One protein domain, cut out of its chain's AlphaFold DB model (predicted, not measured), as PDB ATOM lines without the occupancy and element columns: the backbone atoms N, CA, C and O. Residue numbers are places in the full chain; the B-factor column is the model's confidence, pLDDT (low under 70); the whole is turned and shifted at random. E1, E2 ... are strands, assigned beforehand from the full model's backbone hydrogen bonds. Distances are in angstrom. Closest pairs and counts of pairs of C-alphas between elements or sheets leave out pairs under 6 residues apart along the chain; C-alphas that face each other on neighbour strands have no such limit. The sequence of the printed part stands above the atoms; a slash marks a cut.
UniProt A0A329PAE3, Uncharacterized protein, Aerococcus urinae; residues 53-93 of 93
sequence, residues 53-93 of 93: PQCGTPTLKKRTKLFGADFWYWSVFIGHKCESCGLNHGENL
ATOM      1  N   PRO A  53     -15.690 -74.870  89.382       78.12
ATOM      2  CA  PRO A  53     -15.350 -76.000  88.514       78.12
ATOM      3  C   PRO A  53     -14.363 -76.983  89.163       78.12
ATOM      4  O   PRO A  53     -14.323 -78.141  88.776       78.12
ATOM      5  N   GLN A  54     -13.590 -76.539  90.162       81.44
ATOM      6  CA  GLN A  54     -12.581 -77.361  90.839       81.44
ATOM      7  C   GLN A  54     -13.170 -78.208  91.976       81.44
ATOM      8  O   GLN A  54     -12.863 -79.387  92.096       81.44
ATOM      9  N   CYS A  55     -14.019 -77.619  92.828       81.69
ATOM     10  CA  CYS A  55     -14.530 -78.289  94.034       81.69
ATOM     11  C   CYS A  55     -16.051 -78.513  94.048       81.69
ATOM     12  O   CYS A  55     -16.575 -79.074  95.007       81.69
ATOM     13  N   GLY A  56     -16.785 -78.050  93.031       80.31
ATOM     14  CA  GLY A  56     -18.237 -78.230  92.914       80.31
ATOM     15  C   GLY A  56     -19.082 -77.449  93.928       80.31
ATOM     16  O   GLY A  56     -20.308 -77.579  93.927       80.31
ATOM     17  N   THR A  57     -18.464 -76.636  94.791       81.69
ATOM     18  CA  THR A  57     -19.177 -75.835  95.798       81.69
ATOM     19  C   THR A  57     -19.753 -74.549  95.191       81.69
ATOM     20  O   THR A  57     -19.179 -74.026  94.232       81.69
ATOM     21  N   PRO A  58     -20.880 -74.019  95.703       80.56
ATOM     22  CA  PRO A  58     -21.479 -72.791  95.178       80.56
ATOM     23  C   PRO A  58     -20.549 -71.588  95.382       80.56
ATOM     24  O   PRO A  58     -20.164 -71.292  96.512       80.56
ATOM     25  N   THR A  59     -20.205 -70.873  94.309       76.00
ATOM     26  CA  THR A  59     -19.191 -69.792  94.334       76.00
ATOM     27  C   THR A  59     -19.670 -68.532  95.041       76.00
ATOM     28  O   THR A  59     -18.877 -67.766  95.585       76.00
ATOM     29  N   LEU A  60     -20.984 -68.331  95.050       76.44
ATOM     30  CA  LEU A  60     -21.641 -67.186  95.667       76.44
ATOM     31  C   LEU A  60     -21.775 -67.317  97.183       76.44
ATOM     32  O   LEU A  60     -22.118 -66.341  97.852       76.44
ATOM     33  N   LYS A  61     -21.525 -68.508  97.733       75.88
ATOM     34  CA  LYS A  61     -21.604 -68.755  99.167       75.88
ATOM     35  C   LYS A  61     -20.280 -68.359  99.816       75.88
ATOM     36  O   LYS A  61     -19.295 -69.087  99.721       75.88
ATOM     37  N   LYS A  62     -20.271 -67.211 100.488       77.88
ATOM     38  CA  LYS A  62     -19.102 -66.669 101.188       77.88
ATOM     39  C   LYS A  62     -19.222 -66.858 102.690       77.88
ATOM     40  O   LYS A  62     -20.330 -66.910 103.233       77.88
ATOM     41  N   ARG A  63     -18.083 -66.960 103.366       79.81
ATOM     42  CA  ARG A  63     -17.968 -67.008 104.820       79.81
ATOM     43  C   ARG A  63     -17.418 -65.674 105.307       79.81
ATOM     44  O   ARG A  63     -16.329 -65.260 104.933       79.81
ATOM     45  N   THR A  64     -18.144 -65.025 106.206       82.62
ATOM     46  CA  THR A  64     -17.659 -63.850 106.934       82.62
ATOM     47  C   THR A  64     -17.619 -64.132 108.428       82.62
ATOM     48  O   THR A  64     -18.394 -64.945 108.933       82.62
ATOM     49  N   LYS A  65     -16.719 -63.463 109.149       85.38
ATOM     50  CA  LYS A  65     -16.687 -63.492 110.612       85.38
ATOM     51  C   LYS A  65     -17.338 -62.229 111.144       85.38
ATOM     52  O   LYS A  65     -16.781 -61.142 111.020       85.38
ATOM     53  N   LEU A  66     -18.502 -62.382 111.766       83.31
ATOM     54  CA  LEU A  66     -19.186 -61.307 112.482       83.31
ATOM     55  C   LEU A  66     -19.165 -61.653 113.970       83.31
ATOM     56  O   LEU A  66     -19.588 -62.735 114.365       83.31
ATOM     57  N   PHE A  67     -18.629 -60.750 114.794       85.62
ATOM     58  CA  PHE A  67     -18.566 -60.907 116.256       85.62
ATOM     59  C   PHE A  67     -17.921 -62.222 116.744       85.62
ATOM     60  O   PHE A  67     -18.317 -62.776 117.763       85.62
ATOM     61  N   GLY A  68     -16.925 -62.740 116.016       86.62
ATOM     62  CA  GLY A  68     -16.227 -63.981 116.379       86.62
ATOM     63  C   GLY A  68     -16.959 -65.274 116.004       86.62
ATOM     64  O   GLY A  68     -16.404 -66.349 116.217       86.62
ATOM     65  N   ALA A  69     -18.146 -65.191 115.397       85.31
ATOM     66  CA  ALA A  69     -18.857 -66.332 114.831       85.31
ATOM     67  C   ALA A  69     -18.722 -66.365 113.297       85.31
ATOM     68  O   ALA A  69     -18.730 -65.327 112.630       85.31
ATOM     69  N   ASP A  70     -18.581 -67.569 112.742       86.94
ATOM     70  CA  ASP A  70     -18.542 -67.796 111.297       86.94
ATOM     71  C   ASP A  70     -19.969 -67.786 110.720       86.94
ATOM     72  O   ASP A  70     -20.785 -68.651 111.041       86.94
ATOM     73  N   PHE A  71     -20.254 -66.843 109.824       85.44
ATOM     74  CA  PHE A  71     -21.523 -66.726 109.110       85.44
ATOM     75  C   PHE A  71     -21.340 -67.010 107.629       85.44
ATOM     76  O   PHE A  71     -20.446 -66.473 106.978       85.44
ATOM     77  N   TRP A  72     -22.237 -67.823 107.081       81.81
ATOM     78  CA  TRP A  72     -22.331 -68.033 105.644       81.81
ATOM     79  C   TRP A  72     -23.397 -67.116 105.062       81.81
ATOM     80  O   TRP A  72     -24.523 -67.094 105.556       81.81
ATOM     81  N   TYR A  73     -23.058 -66.401 103.996       80.44
ATOM     82  CA  TYR A  73     -23.993 -65.552 103.273       80.44
ATOM     83  C   TYR A  73     -23.860 -65.767 101.766       80.44
ATOM     84  O   TYR A  73     -22.805 -66.153 101.261       80.44
ATOM     85  N   TRP A  74     -24.957 -65.539 101.053       78.81
ATOM     86  CA  TRP A  74     -24.982 -65.573  99.598       78.81
ATOM     87  C   TRP A  74     -24.730 -64.162  99.080       78.81
ATOM     88  O   TRP A  74     -25.414 -63.221  99.475       78.81
ATOM     89  N   SER A  75     -23.728 -64.000  98.221       74.94
ATOM     90  CA  SER A  75     -23.418 -62.724  97.576       74.94
ATOM     91  C   SER A  75     -23.530 -62.882  96.071       74.94
ATOM     92  O   SER A  75     -23.040 -63.872  95.547       74.94
ATOM     93  N   VAL A  76     -24.078 -61.895  95.366       69.38
ATOM     94  CA  VAL A  76     -24.152 -61.904  93.889       69.38
ATOM     95  C   VAL A  76     -22.765 -61.724  93.243       69.38
ATOM     96  O   VAL A  76     -22.560 -62.031  92.073       69.38
ATOM     97  N   PHE A  77     -21.774 -61.265  94.013       70.19
ATOM     98  CA  PHE A  77     -20.417 -61.021  93.533       70.19
ATOM     99  C   PHE A  77     -19.551 -62.282  93.588       70.19
ATOM    100  O   PHE A  77     -19.061 -62.678  94.654       70.19
ATOM    101  N   ILE A  78     -19.284 -62.860  92.417       70.56
ATOM    102  CA  ILE A  78     -18.263 -63.896  92.241       70.56
ATOM    103  C   ILE A  78     -16.897 -63.246  92.508       70.56
ATOM    104  O   ILE A  78     -16.451 -62.382  91.759       70.56
ATOM    105  N   GLY A  79     -16.260 -63.605  93.626       69.56
ATOM    106  CA  GLY A  79     -14.900 -63.147  93.927       69.56
ATOM    107  C   GLY A  79     -13.876 -63.826  93.016       69.56
ATOM    108  O   GLY A  79     -14.167 -64.866  92.443       69.56
ATOM    109  N   HIS A  80     -12.657 -63.287  92.914       69.81
ATOM    110  CA  HIS A  80     -11.591 -63.933  92.133       69.81
ATOM    111  C   HIS A  80     -11.198 -65.313  92.676       69.81
ATOM    112  O   HIS A  80     -10.839 -66.179  91.887       69.81
ATOM    113  N   LYS A  81     -11.309 -65.533  93.994       75.06
ATOM    114  CA  LYS A  81     -10.980 -66.795  94.674       75.06
ATOM    115  C   LYS A  81     -12.224 -67.477  95.220       75.06
ATOM    116  O   LYS A  81     -13.084 -66.824  95.810       75.06
ATOM    117  N   CYS A  82     -12.279 -68.797  95.085       78.00
ATOM    118  CA  CYS A  82     -13.280 -69.619  95.750       78.00
ATOM    119  C   CYS A  82     -12.912 -69.769  97.232       78.00
ATOM    120  O   CYS A  82     -11.844 -70.278  97.551       78.00
ATOM    121  N   GLU A  83     -13.790 -69.374  98.154       76.88
ATOM    122  CA  GLU A  83     -13.499 -69.458  99.596       76.88
ATOM    123  C   GLU A  83     -13.500 -70.891 100.148       76.88
ATOM    124  O   GLU A  83     -12.936 -71.140 101.210       76.88
ATOM    125  N   SER A  84     -14.091 -71.849  99.423       77.38
ATOM    126  CA  SER A  84     -14.074 -73.262  99.818       77.38
ATOM    127  C   SER A  84     -12.772 -73.979  99.455       77.38
ATOM    128  O   SER A  84     -12.305 -74.781 100.256       77.38
ATOM    129  N   CYS A  85     -12.191 -73.727  98.276       77.31
ATOM    130  CA  CYS A  85     -10.953 -74.395  97.840       77.31
ATOM    131  C   CYS A  85      -9.724 -73.478  97.759       77.31
ATOM    132  O   CYS A  85      -8.619 -73.967  97.557       77.31
ATOM    133  N   GLY A  86      -9.890 -72.162  97.896       75.75
ATOM    134  CA  GLY A  86      -8.815 -71.166  97.834       75.75
ATOM    135  C   GLY A  86      -8.281 -70.857  96.429       75.75
ATOM    136  O   GLY A  86      -7.473 -69.937  96.291       75.75
ATOM    137  N   LEU A  87      -8.725 -71.583  95.397       75.81
ATOM    138  CA  LEU A  87      -8.257 -71.434  94.013       75.81
ATOM    139  C   LEU A  87      -8.962 -70.285  93.283       75.81
ATOM    140  O   LEU A  87     -10.131 -69.985  93.560       75.81
ATOM    141  N   ASN A  88      -8.261 -69.657  92.333       71.75
ATOM    142  CA  ASN A  88      -8.846 -68.611  91.503       71.75
ATOM    143  C   ASN A  88      -9.832 -69.190  90.473       71.75
ATOM    144  O   ASN A  88      -9.610 -70.253  89.888       71.75
ATOM    145  N   HIS A  89     -10.915 -68.461  90.205       65.06
ATOM    146  CA  HIS A  89     -11.812 -68.732  89.083       65.06
ATOM    147  C   HIS A  89     -11.086 -68.421  87.764       65.06
ATOM    148  O   HIS A  89     -11.135 -67.292  87.290       65.06
ATOM    149  N   GLY A  90     -10.378 -69.407  87.201       57.53
ATOM    150  CA  GLY A  90      -9.688 -69.284  85.906       57.53
ATOM    151  C   GLY A  90      -8.226 -69.742  85.874       57.53
ATOM    152  O   GLY A  90      -7.663 -69.821  84.790       57.53
ATOM    153  N   GLU A  91      -7.611 -70.097  87.009       50.28
ATOM    154  CA  GLU A  91      -6.304 -70.781  87.018       50.28
ATOM    155  C   GLU A  91      -6.503 -72.267  86.693       50.28
ATOM    156  O   GLU A  91      -6.600 -73.096  87.592       50.28
ATOM    157  N   ASN A  92      -6.714 -72.571  85.413       46.53
ATOM    158  CA  ASN A  92      -6.433 -73.850  84.740       46.53
ATOM    159  C   ASN A  92      -6.962 -73.778  83.295       46.53
ATOM    160  O   ASN A  92      -7.751 -74.621  82.861       46.53
ATOM    161  N   LEU A  93      -6.562 -72.730  82.574       46.38
ATOM    162  CA  LEU A  93      -6.508 -72.725  81.113       46.38
ATOM    163  C   LEU A  93      -5.048 -72.537  80.710       46.38
ATOM    164  O   LEU A  93      -4.434 -71.583  81.238       46.38
TER     165      LEU A  93
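This is residues 53 to 93 of the 93 residues of an uncharacterized protein of Aerococcus urinae (UniProt A0A329PAE3). With little regular structure, this is one two-stranded hairpin, E1 and E2, reaching away from a loosely looped body of residues 53 to 60 and 75 to 93; its tip, residues 65 to 70, sticks out. The 41 printed residues have two named strands, E1 then E2, antiparallel, and no named helix: all strand, with 12 residues in named elements. The whole is only just loose, close to compact, with a radius of gyration of the C-alphas of 11.2 A and spans of 39 by 18 by 16 A.

Start at C-alpha 53, (-15.350, -76.000, 88.514). Find E1, residues 61 to 66, from C-alpha 61 at (-21.604, -68.755, 99.167), 15.4 A long. E2, residues 69 to 74, runs 16.4 A to C-alpha 74 at (-24.982, -65.573, 99.598).

E1 and E2 form a hairpin with a tight link, their directions 146 degrees apart. Look for N 64 and O 71, 2.8 A apart, within hydrogen-bond range.

The farthest C-alphas, Phe 67 and Leu 93, are 39.0 A apart. The printed part has no cut. Confidence is low at residues 76, 79 to 80 and 89 to 93.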